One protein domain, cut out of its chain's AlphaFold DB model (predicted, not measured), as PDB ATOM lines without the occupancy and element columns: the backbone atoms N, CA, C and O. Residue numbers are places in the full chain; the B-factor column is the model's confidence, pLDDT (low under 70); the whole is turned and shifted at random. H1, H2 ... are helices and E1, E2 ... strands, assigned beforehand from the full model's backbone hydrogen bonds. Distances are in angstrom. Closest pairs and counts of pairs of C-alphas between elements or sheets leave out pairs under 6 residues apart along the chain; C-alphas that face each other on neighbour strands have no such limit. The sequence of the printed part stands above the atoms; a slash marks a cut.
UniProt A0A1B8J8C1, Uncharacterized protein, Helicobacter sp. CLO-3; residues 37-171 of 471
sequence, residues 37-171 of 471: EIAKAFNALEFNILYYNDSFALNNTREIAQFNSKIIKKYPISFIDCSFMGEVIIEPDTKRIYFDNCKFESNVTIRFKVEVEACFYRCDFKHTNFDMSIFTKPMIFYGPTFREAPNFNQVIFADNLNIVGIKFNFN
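This is residues 37 to 171 of the 471 residues of an uncharacterized protein of Helicobacter sp. CLO-3 (UniProt A0A1B8J8C1). With little regular structure, the printed part is wound in stacked turns, a solenoid: E2, E3, E5, E7, E9 and E10 line one wall, E4, E6 and E8 another, and H1 and E1 stand at one end. Its 135 residues hold H1, then E1 to E10, with 53 in named elements, mostly strand. The sheet E1 E2 E3 E5 E7 E9 E10 is mixed, E4 E6 E8 parallel. It is compact, radius of gyration of the C-alphas 13.9 A, spanning 36 by 29 by 21 A.

H1, residues 37 to 41, begins at C-alpha 37 (11.489, -2.154, -20.468). E1 is 49 to 52, E2 55 to 59, E3 77 to 80, E4 88 to 90, E5 96 to 100. E6, 103 to 110, 15.6 A, bends by 96 degrees at 106. E7 is 117 to 121, E8 124 to 129, E9 139 to 142; E10, 161 to 164, ends at C-alpha 164 (24.855, -33.418, -27.985).

H1, its O i to N i+4 pair within hydrogen-bond range, is on neither sheet. E1 and E2 form a hairpin, antiparallel, N 55 to O 52 2.9 A. E3 and E5 are parallel, N 79 to O 98 2.8 A. E6 and E8 are parallel, N 104 to O 124 2.8 A.

The farthest C-alphas, Asn 53 and Asn 171, are 44.3 A apart. The printed part has no cut. Links E2 to E3 and E9 to E10 are long. pLDDT is under 70 in 44 residues, among them 37 to 55.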
ATOM      1  N   GLU A  37      11.569  -1.323 -19.260       53.66
ATOM      2  CA  GLU A  37      11.489  -2.154 -20.468       53.66
ATOM      3  C   GLU A  37      11.519  -3.647 -20.098       53.66
ATOM      4  O   GLU A  37      10.695  -4.421 -20.570       53.66
ATOM      5  N   ILE A  38      12.365  -4.041 -19.141       55.88
ATOM      6  CA  ILE A  38      12.438  -5.418 -18.626       55.88
ATOM      7  C   ILE A  38      11.138  -5.826 -17.917       55.88
ATOM      8  O   ILE A  38      10.627  -6.913 -18.166       55.88
ATOM      9  N   ALA A  39      10.542  -4.953 -17.101       54.28
ATOM     10  CA  ALA A  39       9.248  -5.237 -16.473       54.28
ATOM     11  C   ALA A  39       8.101  -5.410 -17.493       54.28
ATOM     12  O   ALA A  39       7.127  -6.090 -17.195       54.28
ATOM     13  N   LYS A  40       8.210  -4.822 -18.696       55.97
ATOM     14  CA  LYS A  40       7.283  -5.093 -19.811       55.97
ATOM     15  C   LYS A  40       7.595  -6.413 -20.524       55.97
ATOM     16  O   LYS A  40       6.683  -7.036 -21.053       55.97
ATOM     17  N   ALA A  41       8.869  -6.806 -20.584       53.56
ATOM     18  CA  ALA A  41       9.322  -8.021 -21.266       53.56
ATOM     19  C   ALA A  41       9.013  -9.307 -20.494       53.56
ATOM     20  O   ALA A  41       8.912 -10.369 -21.100       53.56
ATOM     21  N   PHE A  42       8.859  -9.201 -19.175       57.78
ATOM     22  CA  PHE A  42       8.585 -10.314 -18.289       57.78
ATOM     23  C   PHE A  42       7.396  -9.946 -17.393       57.78
ATOM     24  O   PHE A  42       7.532  -9.181 -16.443       57.78
ATOM     25  N   ASN A  43       6.213 -10.492 -17.665       54.22
ATOM     26  CA  ASN A  43       5.077 -10.390 -16.745       54.22
ATOM     27  C   ASN A  43       5.304 -11.331 -15.536       54.22
ATOM     28  O   ASN A  43       4.647 -12.362 -15.435       54.22
ATOM     29  N   ALA A  44       6.280 -11.045 -14.666       44.22
ATOM     30  CA  ALA A  44       6.642 -11.893 -13.519       44.22
ATOM     31  C   ALA A  44       6.906 -11.081 -12.234       44.22
ATOM     32  O   ALA A  44       7.337  -9.929 -12.288       44.22
ATOM     33  N   LEU A  45       6.595 -11.692 -11.081       40.53
ATOM     34  CA  LEU A  45       6.413 -11.032  -9.779       40.53
ATOM     35  C   LEU A  45       7.708 -10.685  -9.020       40.53
ATOM     36  O   LEU A  45       7.672  -9.771  -8.202       40.53
ATOM     37  N   GLU A  46       8.847 -11.323  -9.299       39.62
ATOM     38  CA  GLU A  46      10.132 -11.015  -8.651       39.62
ATOM     39  C   GLU A  46      11.305 -11.306  -9.605       39.62
ATOM     40  O   GLU A  46      11.374 -12.381 -10.196       39.62
ATOM     41  N   PHE A  47      12.241 -10.358  -9.761       47.97
ATOM     42  CA  PHE A  47      13.433 -10.526 -10.604       47.97
ATOM     43  C   PHE A  47      14.719 -10.450  -9.783       47.97
ATOM     44  O   PHE A  47      15.010  -9.407  -9.192       47.97
ATOM     45  N   ASN A  48      15.553 -11.488  -9.863       40.56
ATOM     46  CA  ASN A  48      16.973 -11.395  -9.521       40.56
ATOM     47  C   ASN A  48      17.764 -11.039 -10.786       40.56
ATOM     48  O   ASN A  48      18.255 -11.915 -11.498       40.56
ATOM     49  N   ILE A  49      17.841  -9.741 -11.092       48.16
ATOM     50  CA  ILE A  49      18.585  -9.228 -12.251       48.16
ATOM     51  C   ILE A  49      20.030  -8.963 -11.836       48.16
ATOM     52  O   ILE A  49      20.283  -8.104 -10.987       48.16
ATOM     53  N   LEU A  50      20.973  -9.649 -12.476       42.16
ATOM     54  CA  LEU A  50      22.396  -9.344 -12.370       42.16
ATOM     55  C   LEU A  50      22.829  -8.640 -13.659       42.16
ATOM     56  O   LEU A  50      22.725  -9.195 -14.750       42.16
ATOM     57  N   TYR A  51      23.294  -7.398 -13.533       43.12
ATOM     58  CA  TYR A  51      23.928  -6.676 -14.635       43.12
ATOM     59  C   TYR A  51      25.432  -6.904 -14.547       43.12
ATOM     60  O   TYR A  51      26.055  -6.470 -13.578       43.12
ATOM     61  N   TYR A  52      26.007  -7.542 -15.561       39.53
ATOM     62  CA  TYR A  52      27.452  -7.610 -15.754       39.53
ATOM     63  C   TYR A  52      27.782  -6.974 -17.099       39.53
ATOM     64  O   TYR A  52      27.267  -7.446 -18.108       39.53
ATOM     65  N   ASN A  53      28.596  -5.910 -17.082       40.06
ATOM     66  CA  ASN A  53      29.296  -5.298 -18.225       40.06
ATOM     67  C   ASN A  53      28.729  -5.691 -19.603       40.06
ATOM     68  O   ASN A  53      29.208  -6.635 -20.226       40.06
ATOM     69  N   ASP A  54      27.688  -4.984 -20.050       60.25
ATOM     70  CA  ASP A  54      27.080  -5.145 -21.380       60.25
ATOM     71  C   ASP A  54      26.414  -6.504 -21.668       60.25
ATOM     72  O   ASP A  54      26.281  -6.902 -22.823       60.25
ATOM     73  N   SER A  55      25.939  -7.211 -20.641       60.84
ATOM     74  CA  SER A  55      25.119  -8.422 -20.777       60.84
ATOM     75  C   SER A  55      23.950  -8.435 -19.788       60.84
ATOM     76  O   SER A  55      24.029  -7.884 -18.684       60.84
ATOM     77  N   PHE A  56      22.837  -9.043 -20.199       72.00
ATOM     78  CA  PHE A  56      21.658  -9.241 -19.359       72.00
ATOM     79  C   PHE A  56      21.633 -10.687 -18.854       72.00
ATOM     80  O   PHE A  56      21.668 -11.619 -19.659       72.00
ATOM     81  N   ALA A  57      21.559 -10.880 -17.536       70.12
ATOM     82  CA  ALA A  57      21.448 -12.193 -16.911       70.12
ATOM     83  C   ALA A  57      20.259 -12.250 -15.946       70.12
ATOM     84  O   ALA A  57      20.103 -11.382 -15.079       70.12
ATOM     85  N   LEU A  58      19.440 -13.292 -16.080       77.75
ATOM     86  CA  LEU A  58      18.350 -13.600 -15.162       77.75
ATOM     87  C   LEU A  58      18.550 -14.996 -14.573       77.75
ATOM     88  O   LEU A  58      18.585 -15.984 -15.309       77.75
ATOM     89  N   ASN A  59      18.639 -15.064 -13.244       77.44
ATOM     90  CA  ASN A  59      18.965 -16.300 -12.537       77.44
ATOM     91  C   ASN A  59      17.859 -16.705 -11.558       77.44
ATOM     92  O   ASN A  59      17.244 -15.845 -10.920       77.44
ATOM     93  N   ASN A  60      17.653 -18.014 -11.386       76.19
ATOM     94  CA  ASN A  60      16.780 -18.606 -10.363       76.19
ATOM     95  C   ASN A  60      15.337 -18.069 -10.366       76.19
ATOM     96  O   ASN A  60      14.687 -17.998  -9.322       76.19
ATOM     97  N   THR A  61      14.826 -17.664 -11.532       72.25
ATOM     98  CA  THR A  61      13.484 -17.079 -11.639       72.25
ATOM     99  C   THR A  61      12.473 -18.155 -12.007       72.25
ATOM    100  O   THR A  61      12.570 -18.803 -13.050       72.25
ATOM    101  N   ARG A  62      11.485 -18.350 -11.138       67.75
ATOM    102  CA  ARG A  62      10.388 -19.297 -11.352       67.75
ATOM    103  C   ARG A  62       9.176 -18.526 -11.877       67.75
ATOM    104  O   ARG A  62       8.947 -17.400 -11.457       67.75
ATOM    105  N   GLU A  63       8.426 -19.134 -12.791       72.38
ATOM    106  CA  GLU A  63       7.166 -18.591 -13.329       72.38
ATOM    107  C   GLU A  63       7.283 -17.346 -14.225       72.38
ATOM    108  O   GLU A  63       6.538 -16.376 -14.095       72.38
ATOM    109  N   ILE A  64       8.174 -17.381 -15.215       72.50
ATOM    110  CA  ILE A  64       8.194 -16.365 -16.273       72.50
ATOM    111  C   ILE A  64       6.974 -16.568 -17.183       72.50
ATOM    112  O   ILE A  64       6.925 -17.525 -17.959       72.50
ATOM    113  N   ALA A  65       5.982 -15.679 -17.086       66.62
ATOM    114  CA  ALA A  65       4.717 -15.826 -17.808       66.62
ATOM    115  C   ALA A  65       4.839 -15.639 -19.328       66.62
ATOM    116  O   ALA A  65       4.074 -16.239 -20.068       66.62
ATOM    117  N   GLN A  66       5.767 -14.815 -19.810       69.00
ATOM    118  CA  GLN A  66       6.088 -14.676 -21.233       69.00
ATOM    119  C   GLN A  66       7.459 -14.007 -21.359       69.00
ATOM    120  O   GLN A  66       7.828 -13.221 -20.483       69.00
ATOM    121  N   PHE A  67       8.195 -14.299 -22.430       71.75
ATOM    122  CA  PHE A  67       9.407 -13.569 -22.800       71.75
ATOM    123  C   PHE A  67       9.380 -13.213 -24.284       71.75
ATOM    124  O   PHE A  67       9.116 -14.071 -25.123       71.75
ATOM    125  N   ASN A  68       9.692 -11.959 -24.610       68.62
ATOM    126  CA  ASN A  68       9.891 -11.519 -25.987       68.62
ATOM    127  C   ASN A  68      11.195 -10.718 -26.100       68.62
ATOM    128  O   ASN A  68      11.330  -9.652 -25.490       68.62
ATOM    129  N   SER A  69      12.148 -11.213 -26.899       65.38
ATOM    130  CA  SER A  69      13.465 -10.576 -27.027       65.38
ATOM    131  C   SER A  69      13.446  -9.236 -27.774       65.38
ATOM    132  O   SER A  69      14.396  -8.468 -27.635       65.38
ATOM    133  N   LYS A  70      12.356  -8.878 -28.479       62.75
ATOM    134  CA  LYS A  70      12.194  -7.584 -29.184       62.75
ATOM    135  C   LYS A  70      12.476  -6.367 -28.298       62.75
ATOM    136  O   LYS A  70      12.858  -5.312 -28.802       62.75
ATOM    137  N   ILE A  71      12.254  -6.513 -26.995       56.03
ATOM    138  CA  ILE A  71      12.360  -5.444 -25.998       56.03
ATOM    139  C   ILE A  71      13.815  -5.252 -25.528       56.03
ATOM    140  O   ILE A  71      14.193  -4.163 -25.107       56.03
ATOM    141  N   ILE A  72      14.671  -6.271 -25.658       57.50
ATOM    142  CA  ILE A  72      16.069  -6.244 -25.203       57.50
ATOM    143  C   ILE A  72      16.984  -6.261 -26.431       57.50
ATOM    144  O   ILE A  72      17.672  -7.236 -26.728       57.50
ATOM    145  N   LYS A  73      16.976  -5.160 -27.186       59.41
ATOM    146  CA  LYS A  73      17.862  -5.010 -28.347       59.41
ATOM    147  C   LYS A  73      19.310  -4.787 -27.888       59.41
ATOM    148  O   LYS A  73      19.545  -4.030 -26.948       59.41
ATOM    149  N   LYS A  74      20.269  -5.368 -28.624       61.47
ATOM    150  CA  LYS A  74      21.736  -5.133 -28.574       61.47
ATOM    151  C   LYS A  74      22.599  -5.874 -27.543       61.47
ATOM    152  O   LYS A  74      23.818  -5.844 -27.728       61.47
ATOM    153  N   TYR A  75      22.053  -6.566 -26.545       66.69
ATOM    154  CA  TYR A  75      22.877  -7.234 -25.522       66.69
ATOM    155  C   TYR A  75      22.823  -8.766 -25.624       66.69
ATOM    156  O   TYR A  75      21.794  -9.312 -26.026       66.69
ATOM    157  N   PRO A  76      23.906  -9.479 -25.265       73.81
ATOM    158  CA  PRO A  76      23.840 -10.897 -24.944       73.81
ATOM    159  C   PRO A  76      22.884 -11.120 -23.768       73.81
ATOM    160  O   PRO A  76      22.950 -10.405 -22.764       73.81
ATOM    161  N   ILE A  77      22.010 -12.111 -23.897       80.06
ATOM    162  CA  ILE A  77      21.002 -12.464 -22.895       80.06
ATOM    163  C   ILE A  77      21.329 -13.851 -22.349       80.06
ATOM    164  O   ILE A  77      21.560 -14.778 -23.120       80.06
ATOM    165  N   SER A  78      21.330 -14.001 -21.030       82.56
ATOM    166  CA  SER A  78      21.541 -15.275 -20.353       82.56
ATOM    167  C   SER A  78      20.447 -15.554 -19.327       82.56
ATOM    168  O   SER A  78      20.018 -14.672 -18.585       82.56
ATOM    169  N   PHE A  79      19.991 -16.800 -19.295       85.12
ATOM    170  CA  PHE A  79      19.034 -17.313 -18.328       85.12
ATOM    171  C   PHE A  79      19.622 -18.546 -17.661       85.12
ATOM    172  O   PHE A  79      20.006 -19.481 -18.364       85.12
ATOM    173  N   ILE A  80      19.676 -18.557 -16.331       85.75
ATOM    174  CA  ILE A  80      20.224 -19.677 -15.558       85.75
ATOM    175  C   ILE A  80      19.192 -20.110 -14.518       85.75
ATOM    176  O   ILE A  80      18.685 -19.279 -13.765       85.75
ATOM    177  N   ASP A  81      18.861 -21.400 -14.469       84.69
ATOM    178  CA  ASP A  81      17.894 -21.962 -13.514       84.69
ATOM    179  C   ASP A  81      16.506 -21.283 -13.577       84.69
ATOM    180  O   ASP A  81      15.837 -21.071 -12.559       84.69
ATOM    181  N   CYS A  82      16.066 -20.905 -14.782       84.38
ATOM    182  CA  CYS A  82      14.805 -20.191 -15.003       84.38
ATOM    183  C   CYS A  82      13.676 -21.112 -15.492       84.38
ATOM    184  O   CYS A  82      13.905 -22.049 -16.252       84.38
ATOM    185  N   SER A  83      12.430 -20.824 -15.103       84.06
ATOM    186  CA  SER A  83      11.247 -21.568 -15.558       84.06
ATOM    187  C   SER A  83      10.262 -20.660 -16.287       84.06
ATOM    188  O   SER A  83       9.677 -19.762 -15.683       84.06
ATOM    189  N   PHE A  84      10.032 -20.942 -17.565       83.31
ATOM    190  CA  PHE A  84       9.111 -20.238 -18.448       83.31
ATOM    191  C   PHE A  84       7.773 -20.978 -18.509       83.31
ATOM    192  O   PHE A  84       7.711 -22.130 -18.938       83.31
ATOM    193  N   MET A  85       6.710 -20.317 -18.053       78.06
ATOM    194  CA  MET A  85       5.345 -20.854 -18.003       78.06
ATOM    195  C   MET A  85       4.486 -20.411 -19.187       78.06
ATOM    196  O   MET A  85       3.457 -21.029 -19.445       78.06
ATOM    197  N   GLY A  86       4.894 -19.377 -19.924       70.06
ATOM    198  CA  GLY A  86       4.274 -19.027 -21.203       70.06
ATOM    199  C   GLY A  86       5.288 -18.840 -22.319       70.06
ATOM    200  O   GLY A  86       6.427 -19.293 -22.214       70.06
ATOM    201  N   GLU A  87       4.826 -18.256 -23.425       72.38
ATOM    202  CA  GLU A  87       5.548 -18.300 -24.696       72.38
ATOM    203  C   GLU A  87       6.892 -17.564 -24.621       72.38
ATOM    204  O   GLU A  87       6.992 -16.450 -24.095       72.38
ATOM    205  N   VAL A  88       7.927 -18.194 -25.168       76.06
ATOM    206  CA  VAL A  88       9.257 -17.599 -25.324       76.06
ATOM    207  C   VAL A  88       9.446 -17.302 -26.799       76.06
ATOM    208  O   VAL A  88       9.554 -18.233 -27.592       76.06
ATOM    209  N   ILE A  89       9.472 -16.014 -27.140       74.12
ATOM    210  CA  ILE A  89       9.647 -15.512 -28.502       74.12
ATOM    211  C   ILE A  89      11.034 -14.889 -28.629       74.12
ATOM    212  O   ILE A  89      11.371 -13.928 -27.930       74.12
ATOM    213  N   ILE A  90      11.834 -15.444 -29.536       72.62
ATOM    214  CA  ILE A  90      13.165 -14.938 -29.876       72.62
ATOM    215  C   ILE A  90      13.105 -14.306 -31.268       72.62
ATOM    216  O   ILE A  90      12.743 -14.974 -32.233       72.62
ATOM    217  N   GLU A  91      13.467 -13.028 -31.336       67.00
ATOM    218  CA  GLU A  91      13.454 -12.158 -32.516       67.00
ATOM    219  C   GLU A  91      14.894 -11.803 -32.979       67.00
ATOM    220  O   GLU A  91      15.829 -11.846 -32.163       67.00
ATOM    221  N   PRO A  92      15.084 -11.393 -34.255       60.22
ATOM    222  CA  PRO A  92      16.387 -11.268 -34.932       60.22
ATOM    223  C   PRO A  92      17.420 -10.345 -34.274       60.22
ATOM    224  O   PRO A  92      18.618 -10.565 -34.412       60.22
ATOM    225  N   ASP A  93      16.976  -9.307 -33.561       63.94
ATOM    226  CA  ASP A  93      17.817  -8.172 -33.135       63.94
ATOM    227  C   ASP A  93      18.744  -8.470 -31.928       63.94
ATOM    228  O   ASP A  93      19.358  -7.559 -31.353       63.94
ATOM    229  N   THR A  94      18.835  -9.732 -31.501       64.25
ATOM    230  CA  THR A  94      19.631 -10.153 -30.334       64.25
ATOM    231  C   THR A  94      20.993 -10.695 -30.793       64.25
ATOM    232  O   THR A  94      21.080 -11.397 -31.788       64.25
ATOM    233  N   LYS A  95      22.100 -10.397 -30.101       69.94
ATOM    234  CA  LYS A  95      23.423 -10.899 -30.546       69.94
ATOM    235  C   LYS A  95      23.651 -12.374 -30.199       69.94
ATOM    236  O   LYS A  95      24.149 -13.144 -31.013       69.94
ATOM    237  N   ARG A  96      23.327 -12.753 -28.963       77.62
ATOM    238  CA  ARG A  96      23.505 -14.107 -28.425       77.62
ATOM    239  C   ARG A  96      22.488 -14.339 -27.320       77.62
ATOM    240  O   ARG A  96      22.260 -13.436 -26.512       77.62
ATOM    241  N   ILE A  97      21.908 -15.530 -27.271       83.44
ATOM    242  CA  ILE A  97      21.015 -15.948 -26.193       83.44
ATOM    243  C   ILE A  97      21.509 -17.273 -25.625       83.44
ATOM    244  O   ILE A  97      21.781 -18.218 -26.359       83.44
ATOM    245  N   TYR A  98      21.613 -17.327 -24.305       87.19
ATOM    246  CA  TYR A  98      22.096 -18.472 -23.554       87.19
ATOM    247  C   TYR A  98      21.049 -18.894 -22.523       87.19
ATOM    248  O   TYR A  98      20.598 -18.082 -21.719       87.19
ATOM    249  N   PHE A  99      20.677 -20.166 -22.524       89.00
ATOM    250  CA  PHE A  99      19.832 -20.775 -21.505       89.00
ATOM    251  C   PHE A  99      20.591 -21.933 -20.863       89.00
ATOM    252  O   PHE A  99      21.090 -22.802 -21.573       89.00
ATOM    253  N   ASP A 100      20.643 -21.968 -19.534       91.56
ATOM    254  CA  ASP A 100      21.255 -23.051 -18.768       91.56
ATOM    255  C   ASP A 100      20.324 -23.533 -17.665       91.56
ATOM    256  O   ASP A 100      19.824 -22.748 -16.859       91.56
ATOM    257  N   ASN A 101      20.059 -24.838 -17.668       90.94
ATOM    258  CA  ASN A 101      19.159 -25.514 -16.739       90.94
ATOM    259  C   ASN A 101      17.755 -24.876 -16.687       90.94
ATOM    260  O   ASN A 101      17.067 -24.887 -15.665       90.94
ATOM    261  N   CYS A 102      17.328 -24.292 -17.809       89.81
ATOM    262  CA  CYS A 102      16.024 -23.656 -17.942       89.81
ATOM    263  C   CYS A 102      14.922 -24.667 -18.282       89.81
ATOM    264  O   CYS A 102      15.141 -25.614 -19.038       89.81
ATOM    265  N   LYS A 103      13.714 -24.427 -17.773       90.06
ATOM    266  CA  LYS A 103      12.512 -25.223 -18.053       90.06
ATOM    267  C   LYS A 103      11.509 -24.410 -18.852       90.06
ATOM    268  O   LYS A 103      11.184 -23.292 -18.466       90.06
ATOM    269  N   PHE A 104      10.977 -24.988 -19.915       88.44
ATOM    270  CA  PHE A 104       9.968 -24.379 -20.769       88.44
ATOM    271  C   PHE A 104       8.692 -25.225 -20.722       88.44
ATOM    272  O   PHE A 104       8.583 -26.252 -21.390       88.44
ATOM    273  N   GLU A 105       7.730 -24.811 -19.894       83.25
ATOM    274  CA  GLU A 105       6.459 -25.518 -19.662       83.25
ATOM    275  C   GLU A 105       5.358 -25.127 -20.669       83.25
ATOM    276  O   GLU A 105       4.279 -25.725 -20.681       83.25
ATOM    277  N   SER A 106       5.638 -24.155 -21.540       76.81
ATOM    278  CA  SER A 106       4.794 -23.728 -22.660       76.81
ATOM    279  C   SER A 106       5.582 -23.739 -23.976       76.81
ATOM    280  O   SER A 106       6.732 -24.177 -24.007       76.81
ATOM    281  N   ASN A 107       4.951 -23.298 -25.068       68.88
ATOM    282  CA  ASN A 107       5.563 -23.243 -26.392       68.88
ATOM    283  C   ASN A 107       6.780 -22.312 -26.391       68.88
ATOM    284  O   ASN A 107       6.675 -21.119 -26.103       68.88
ATOM    285  N   VAL A 108       7.934 -22.855 -26.766       65.88
ATOM    286  CA  VAL A 108       9.066 -22.045 -27.220       65.88
ATOM    287  C   VAL A 108       8.917 -21.867 -28.719       65.88
ATOM    288  O   VAL A 108       8.979 -22.855 -29.454       65.88
ATOM    289  N   THR A 109       8.724 -20.623 -29.149       67.19
ATOM    290  CA  THR A 109       8.586 -20.257 -30.557       67.19
ATOM    291  C   THR A 109       9.748 -19.346 -30.924       67.19
ATOM    292  O   THR A 109       9.809 -18.200 -30.489       67.19
ATOM    293  N   ILE A 110      10.682 -19.823 -31.737       66.50
ATOM    294  CA  ILE A 110      11.686 -18.934 -32.336       66.50
ATOM    295  C   ILE A 110      11.171 -18.549 -33.714       66.50
ATOM    296  O   ILE A 110      10.701 -19.421 -34.437       66.50
ATOM    297  N   ARG A 111      11.204 -17.258 -34.059       59.19
ATOM    298  CA  ARG A 111      10.675 -16.771 -35.337       59.19
ATOM    299  C   ARG A 111      11.776 -16.134 -36.172       59.19
ATOM    300  O   ARG A 111      12.546 -15.339 -35.651       59.19
ATOM    301  N   PHE A 112      11.771 -16.496 -37.458       52.56
ATOM    302  CA  PHE A 112      12.362 -15.845 -38.637       52.56
ATOM    303  C   PHE A 112      13.768 -15.223 -38.539       52.56
ATOM    304  O   PHE A 112      14.042 -14.365 -37.717       52.56
ATOM    305  N   LYS A 113      14.629 -15.596 -39.503       56.47
ATOM    306  CA  LYS A 113      15.971 -15.039 -39.791       56.47
ATOM    307  C   LYS A 113      16.726 -14.540 -38.553       56.47
ATOM    308  O   LYS A 113      16.946 -13.351 -38.343       56.47
ATOM    309  N   VAL A 114      17.147 -15.503 -37.756       61.16
ATOM    310  CA  VAL A 114      17.839 -15.303 -36.497       61.16
ATOM    311  C   VAL A 114      19.340 -15.182 -36.790       61.16
ATOM    312  O   VAL A 114      19.993 -16.148 -37.193       61.16
ATOM    313  N   GLU A 115      19.895 -13.982 -36.608       65.31
ATOM    314  CA  GLU A 115      21.352 -13.730 -36.534       65.31
ATOM    315  C   GLU A 115      21.902 -13.892 -35.111       65.31
ATOM    316  O   GLU A 115      23.018 -13.482 -34.795       65.31
ATOM    317  N   VAL A 116      21.108 -14.529 -34.253       70.31
ATOM    318  CA  VAL A 116      21.417 -14.811 -32.858       70.31
ATOM    319  C   VAL A 116      22.109 -16.167 -32.768       70.31
ATOM    320  O   VAL A 116      21.583 -17.174 -33.239       70.31
ATOM    321  N   GLU A 117      23.248 -16.222 -32.087       77.88
ATOM    322  CA  GLU A 117      23.770 -17.494 -31.582       77.88
ATOM    323  C   GLU A 117      22.916 -17.932 -30.381       77.88
ATOM    324  O   GLU A 117      22.884 -17.243 -29.356       77.88
ATOM    325  N   ALA A 118      22.176 -19.034 -30.524       84.06
ATOM    326  CA  ALA A 118      21.248 -19.528 -29.510       84.06
ATOM    327  C   ALA A 118      21.771 -20.828 -28.889       84.06
ATOM    328  O   ALA A 118      21.919 -21.838 -29.580       84.06
ATOM    329  N   CYS A 119      22.022 -20.804 -27.580       87.94
ATOM    330  CA  CYS A 119      22.601 -21.928 -26.855       87.94
ATOM    331  C   CYS A 119      21.687 -22.399 -25.723       87.94
ATOM    332  O   CYS A 119      21.282 -21.607 -24.872       87.94
ATOM    333  N   PHE A 120      21.417 -23.702 -25.681       89.88
ATOM    334  CA  PHE A 120      20.537 -24.351 -24.714       89.88
ATOM    335  C   PHE A 120      21.279 -25.491 -24.010       89.88
ATOM    336  O   PHE A 120      21.488 -26.561 -24.582       89.88
ATOM    337  N   TYR A 121      21.667 -25.271 -22.757       92.00
ATOM    338  CA  TYR A 121      22.390 -26.229 -21.923       92.00
ATOM    339  C   TYR A 121      21.458 -26.821 -20.869       92.00
ATOM    340  O   TYR A 121      20.868 -26.098 -20.072       92.00
ATOM    341  N   ARG A 122      21.318 -28.151 -20.849       92.56
ATOM    342  CA  ARG A 122      20.488 -28.906 -19.889       92.56
ATOM    343  C   ARG A 122      19.050 -28.381 -19.785       92.56
ATOM    344  O   ARG A 122      18.425 -28.471 -18.732       92.56
ATOM    345  N   CYS A 123      18.534 -27.806 -20.869       92.44
ATOM    346  CA  CYS A 123      17.186 -27.263 -20.902       92.44
ATOM    347  C   CYS A 123      16.141 -28.371 -21.041       92.44
ATOM    348  O   CYS A 123      16.367 -29.367 -21.727       92.44
ATOM    349  N   ASP A 124      14.980 -28.166 -20.428       92.19
ATOM    350  CA  ASP A 124      13.831 -29.065 -20.506       92.19
ATOM    351  C   ASP A 124      12.686 -28.369 -21.244       92.19
ATOM    352  O   ASP A 124      12.182 -27.340 -20.795       92.19
ATOM    353  N   PHE A 125      12.298 -28.916 -22.389       90.06
ATOM    354  CA  PHE A 125      11.280 -28.375 -23.269       90.06
ATOM    355  C   PHE A 125      10.044 -29.257 -23.260       90.06
ATOM    356  O   PHE A 125      10.090 -30.427 -23.650       90.06
ATOM    357  N   LYS A 126       8.901 -28.680 -22.896       86.69
ATOM    358  CA  LYS A 126       7.618 -29.352 -23.062       86.69
ATOM    359  C   LYS A 126       7.131 -29.288 -24.504       86.69
ATOM    360  O   LYS A 126       6.829 -30.329 -25.071       86.69
ATOM    361  N   HIS A 127       7.092 -28.091 -25.089       82.44
ATOM    362  CA  HIS A 127       6.686 -27.868 -26.474       82.44
ATOM    363  C   HIS A 127       7.688 -26.954 -27.173       82.44
ATOM    364  O   HIS A 127       8.035 -25.885 -26.665       82.44
ATOM    365  N   THR A 128       8.128 -27.355 -28.360       82.81
ATOM    366  CA  THR A 128       9.126 -26.611 -29.126       82.81
ATOM    367  C   THR A 128       8.675 -26.483 -30.564       82.81
ATOM    368  O   THR A 128       8.395 -27.494 -31.212       82.81
ATOM    369  N   ASN A 129       8.620 -25.249 -31.056       80.19
ATOM    370  CA  ASN A 129       8.283 -24.957 -32.434       80.19
ATOM    371  C   ASN A 129       9.316 -24.013 -33.057       80.19
ATOM    372  O   ASN A 129       9.475 -22.869 -32.633       80.19
ATOM    373  N   PHE A 130       9.999 -24.516 -34.076       79.38
ATOM    374  CA  PHE A 130      10.950 -23.780 -34.895       79.38
ATOM    375  C   PHE A 130      10.516 -23.729 -36.368       79.38
ATOM    376  O   PHE A 130      11.341 -23.378 -37.200       79.38
ATOM    377  N   ASP A 131       9.267 -24.078 -36.708       73.75
ATOM    378  CA  ASP A 131       8.754 -24.117 -38.092       73.75
ATOM    379  C   ASP A 131       9.208 -22.900 -38.922       73.75
ATOM    380  O   ASP A 131       9.145 -21.762 -38.457       73.75
ATOM    381  N   MET A 132       9.731 -23.155 -40.127       72.88
ATOM    382  CA  MET A 132      10.217 -22.151 -41.092       72.88
ATOM    383  C   MET A 132      11.290 -21.173 -40.563       72.88
ATOM    384  O   MET A 132      11.567 -20.137 -41.178       72.88
ATOM    385  N   SER A 133      11.944 -21.483 -39.440       78.44
ATOM    386  CA  SER A 133      13.013 -20.643 -38.895       78.44
ATOM    387  C   SER A 133      14.301 -20.753 -39.708       78.44
ATOM    388  O   SER A 133      14.717 -21.834 -40.119       78.44
ATOM    389  N   ILE A 134      14.977 -19.619 -39.893       78.00
ATOM    390  CA  ILE A 134      16.284 -19.546 -40.553       78.00
ATOM    391  C   ILE A 134      17.306 -19.110 -39.510       78.00
ATOM    392  O   ILE A 134      17.261 -17.973 -39.046       78.00
ATOM    393  N   PHE A 135      18.232 -19.994 -39.162       79.50
ATOM    394  CA  PHE A 135      19.338 -19.713 -38.255       79.50
ATOM    395  C   PHE A 135      20.594 -19.434 -39.073       79.50
ATOM    396  O   PHE A 135      21.105 -20.309 -39.770       79.50
ATOM    397  N   THR A 136      21.082 -18.196 -39.014       79.94
ATOM    398  CA  THR A 136      22.303 -17.785 -39.733       79.94
ATOM    399  C   THR A 136      23.574 -17.957 -38.902       79.94
ATOM    400  O   THR A 136      24.674 -17.961 -39.448       79.94
ATOM    401  N   LYS A 137      23.418 -18.094 -37.581       83.81
ATOM    402  CA  LYS A 137      24.475 -18.403 -36.616       83.81
ATOM    403  C   LYS A 137      24.280 -19.808 -36.048       83.81
ATOM    404  O   LYS A 137      23.168 -20.336 -36.140       83.81
ATOM    405  N   PRO A 138      25.327 -20.403 -35.446       83.25
ATOM    406  CA  PRO A 138      25.217 -21.718 -34.843       83.25
ATOM    407  C   PRO A 138      24.123 -21.763 -33.780       83.25
ATOM    408  O   PRO A 138      23.986 -20.854 -32.955       83.25
ATOM    409  N   MET A 139      23.375 -22.860 -33.787       86.31
ATOM    410  CA  MET A 139      22.422 -23.196 -32.740       86.31
ATOM    411  C   MET A 139      22.980 -24.392 -31.976       86.31
ATOM    412  O   MET A 139      23.399 -25.379 -32.582       86.31
ATOM    413  N   ILE A 140      23.037 -24.295 -30.650       87.56
ATOM    414  CA  ILE A 140      23.690 -25.299 -29.810       87.56
ATOM    415  C   ILE A 140      22.684 -25.845 -28.810       87.56
ATOM    416  O   ILE A 140      22.104 -25.095 -28.026       87.56
ATOM    417  N   PHE A 141      22.536 -27.162 -28.788       89.12
ATOM    418  CA  PHE A 141      21.815 -27.872 -27.746       89.12
ATOM    419  C   PHE A 141      22.741 -28.882 -27.070       89.12
ATOM    420  O   PHE A 141      23.218 -29.826 -27.699       89.12
ATOM    421  N   TYR A 142      22.964 -28.718 -25.770       90.38
ATOM    422  CA  TYR A 142      23.795 -29.623 -24.983       90.38
ATOM    423  C   TYR A 142      23.003 -30.193 -23.810       90.38
ATOM    424  O   TYR A 142      22.630 -29.472 -22.888       90.38
ATOM    425  N   GLY A 143      22.731 -31.492 -23.831       89.94
ATOM    426  CA  GLY A 143      21.868 -32.153 -22.857       89.94
ATOM    427  C   GLY A 143      20.390 -31.729 -22.882       89.94
ATOM    428  O   GLY A 143      19.802 -31.698 -21.797       89.94
ATOM    429  N   PRO A 144      19.770 -31.345 -24.023       91.75
ATOM    430  CA  PRO A 144      18.367 -30.937 -24.022       91.75
ATOM    431  C   PRO A 144      17.454 -32.131 -23.705       91.75
ATOM    432  O   PRO A 144      17.706 -33.256 -24.136       91.75
ATOM    433  N   THR A 145      16.358 -31.883 -22.995       91.38
ATOM    434  CA  THR A 145      15.271 -32.853 -22.821       91.38
ATOM    435  C   THR A 145      14.020 -32.335 -23.517       91.38
ATOM    436  O   THR A 145      13.555 -31.252 -23.195       91.38
ATOM    437  N   PHE A 146      13.463 -33.097 -24.455       90.62
ATOM    438  CA  PHE A 146      12.197 -32.781 -25.121       90.62
ATOM    439  C   PHE A 146      11.111 -33.741 -24.625       90.62
ATOM    440  O   PHE A 146      11.199 -34.953 -24.840       90.62
ATOM    441  N   ARG A 147      10.090 -33.219 -23.935       88.50
ATOM    442  CA  ARG A 147       8.967 -34.014 -23.402       88.50
ATOM    443  C   ARG A 147       7.877 -34.284 -24.438       88.50
ATOM    444  O   ARG A 147       7.198 -35.298 -24.331       88.50
ATOM    445  N   GLU A 148       7.720 -33.417 -25.433       88.81
ATOM    446  CA  GLU A 148       6.940 -33.686 -26.646       88.81
ATOM    447  C   GLU A 148       7.823 -33.530 -27.892       88.81
ATOM    448  O   GLU A 148       8.956 -33.051 -27.814       88.81
ATOM    449  N   ALA A 149       7.323 -33.973 -29.046       87.94
ATOM    450  CA  ALA A 149       8.069 -33.903 -30.296       87.94
ATOM    451  C   ALA A 149       8.333 -32.442 -30.702       87.94
ATOM    452  O   ALA A 149       7.376 -31.670 -30.810       87.94
ATOM    453  N   PRO A 150       9.597 -32.051 -30.942       88.50
ATOM    454  CA  PRO A 150       9.905 -30.710 -31.415       88.50
ATOM    455  C   PRO A 150       9.576 -30.575 -32.907       88.50
ATOM    456  O   PRO A 150       9.849 -31.483 -33.694       88.50
ATOM    457  N   ASN A 151       9.014 -29.431 -33.298       86.56
ATOM    458  CA  ASN A 151       8.761 -29.101 -34.697       86.56
ATOM    459  C   ASN A 151       9.952 -28.314 -35.275       86.56
ATOM    460  O   ASN A 151      10.231 -27.200 -34.841       86.56
ATOM    461  N   PHE A 152      10.643 -28.915 -36.242       87.31
ATOM    462  CA  PHE A 152      11.751 -28.366 -37.031       87.31
ATOM    463  C   PHE A 152      11.416 -28.340 -38.535       87.31
ATOM    464  O   PHE A 152      12.314 -28.403 -39.379       87.31
ATOM    465  N   ASN A 153      10.132 -28.312 -38.889       83.19
ATOM    466  CA  ASN A 153       9.696 -28.304 -40.278       83.19
ATOM    467  C   ASN A 153      10.291 -27.115 -41.035       83.19
ATOM    468  O   ASN A 153      10.257 -25.984 -40.553       83.19
ATOM    469  N   GLN A 154      10.869 -27.387 -42.207       82.38
ATOM    470  CA  GLN A 154      11.469 -26.368 -43.077       82.38
ATOM    471  C   GLN A 154      12.479 -25.434 -42.382       82.38
ATOM    472  O   GLN A 154      12.706 -24.312 -42.837       82.38
ATOM    473  N   VAL A 155      13.120 -25.886 -41.301       83.94
ATOM    474  CA  VAL A 155      14.182 -25.114 -40.651       83.94
ATOM    475  C   VAL A 155      15.432 -25.110 -41.520       83.94
ATOM    476  O   VAL A 155      15.878 -26.153 -42.002       83.94
ATOM    477  N   ILE A 156      16.036 -23.933 -41.671       82.50
ATOM    478  CA  ILE A 156      17.303 -23.755 -42.378       82.50
ATOM    479  C   ILE A 156      18.378 -23.377 -41.366       82.50
ATOM    480  O   ILE A 156      18.320 -22.313 -40.751       82.50
ATOM    481  N   PHE A 157      19.393 -24.227 -41.240       83.00
ATOM    482  CA  PHE A 157      20.625 -23.919 -40.521       83.00
ATOM    483  C   PHE A 157      21.685 -23.516 -41.550       83.00
ATOM    484  O   PHE A 157      22.191 -24.369 -42.279       83.00
ATOM    485  N   ALA A 158      21.960 -22.215 -41.679       79.88
ATOM    486  CA  ALA A 158      23.002 -21.723 -42.586       79.88
ATOM    487  C   ALA A 158      24.412 -22.009 -42.040       79.88
ATOM    488  O   ALA A 158      25.349 -22.179 -42.815       79.88
ATOM    489  N   ASP A 159      24.536 -22.079 -40.714       80.62
ATOM    490  CA  ASP A 159      25.721 -22.555 -39.997       80.62
ATOM    491  C   ASP A 159      25.407 -23.898 -39.298       80.62
ATOM    492  O   ASP A 159      24.332 -24.471 -39.482       80.62
ATOM    493  N   ASN A 160      26.330 -24.439 -38.502       80.19
ATOM    494  CA  ASN A 160      26.152 -25.735 -37.849       80.19
ATOM    495  C   ASN A 160      25.086 -25.707 -36.734       80.19
ATOM    496  O   ASN A 160      25.090 -24.847 -35.850       80.19
ATOM    497  N   LEU A 161      24.211 -26.717 -36.740       84.94
ATOM    498  CA  LEU A 161      23.390 -27.107 -35.594       84.94
ATOM    499  C   LEU A 161      24.167 -28.162 -34.803       84.94
ATOM    500  O   LEU A 161      24.322 -29.281 -35.280       84.94
ATOM    501  N   ASN A 162      24.629 -27.815 -33.604       85.00
ATOM    502  CA  ASN A 162      25.361 -28.740 -32.742       85.00
ATOM    503  C   ASN A 162      24.408 -29.314 -31.705       85.00
ATOM    504  O   ASN A 162      23.909 -28.574 -30.851       85.00
ATOM    505  N   ILE A 163      24.175 -30.625 -31.748       83.62
ATOM    506  CA  ILE A 163      23.320 -31.276 -30.763       83.62
ATOM    507  C   ILE A 163      24.031 -32.454 -30.104       83.62
ATOM    508  O   ILE A 163      24.380 -33.435 -30.754       83.62
ATOM    509  N   VAL A 164      24.187 -32.383 -28.781       81.31
ATOM    510  CA  VAL A 164      24.855 -33.418 -27.985       81.31
ATOM    511  C   VAL A 164      23.979 -33.819 -26.804       81.31
ATOM    512  O   VAL A 164      23.481 -32.966 -26.074       81.31
ATOM    513  N   GLY A 165      23.820 -35.127 -26.582       82.75
ATOM    514  CA  GLY A 165      23.160 -35.673 -25.393       82.75
ATOM    515  C   GLY A 165      21.654 -35.404 -25.321       82.75
ATOM    516  O   GLY A 165      21.150 -35.086 -24.243       82.75
ATOM    517  N   ILE A 166      20.936 -35.500 -26.445       85.62
ATOM    518  CA  ILE A 166      19.482 -35.296 -26.459       85.62
ATOM    519  C   ILE A 166      18.773 -36.383 -25.660       85.62
ATOM    520  O   ILE A 166      19.096 -37.563 -25.763       85.62
ATOM    521  N   LYS A 167      17.738 -35.993 -24.920       87.75
ATOM    522  CA  LYS A 167      16.794 -36.911 -24.287       87.75
ATOM    523  C   LYS A 167      15.390 -36.647 -24.812       87.75
ATOM    524  O   LYS A 167      14.857 -35.552 -24.652       87.75
ATOM    525  N   PHE A 168      14.771 -37.658 -25.408       84.81
ATOM    526  CA  PHE A 168      13.377 -37.601 -25.841       84.81
ATOM    527  C   PHE A 168      12.500 -38.393 -24.879       84.81
ATOM    528  O   PHE A 168      12.617 -39.611 -24.780       84.81
ATOM    529  N   ASN A 169      11.593 -37.702 -24.193       88.06
ATOM    530  CA  ASN A 169      10.667 -38.292 -23.226       88.06
ATOM    531  C   ASN A 169       9.257 -38.454 -23.815       88.06
ATOM    532  O   ASN A 169       8.260 -38.260 -23.123       88.06
ATOM    533  N   PHE A 170       9.174 -38.829 -25.093       86.62
ATOM    534  CA  PHE A 170       7.921 -39.110 -25.788       86.62
ATOM    535  C   PHE A 170       7.984 -40.443 -26.542       86.62
ATOM    536  O   PHE A 170       9.048 -40.948 -26.895       86.62
ATOM    537  N   ASN A 171       6.818 -41.026 -26.796       87.62
ATOM    538  CA  ASN A 171       6.628 -42.241 -27.579       87.62
ATOM    539  C   ASN A 171       5.668 -41.999 -28.761       87.62
ATOM    540  O   ASN A 171       5.182 -40.885 -28.979       87.62
TER     541      ASN A 171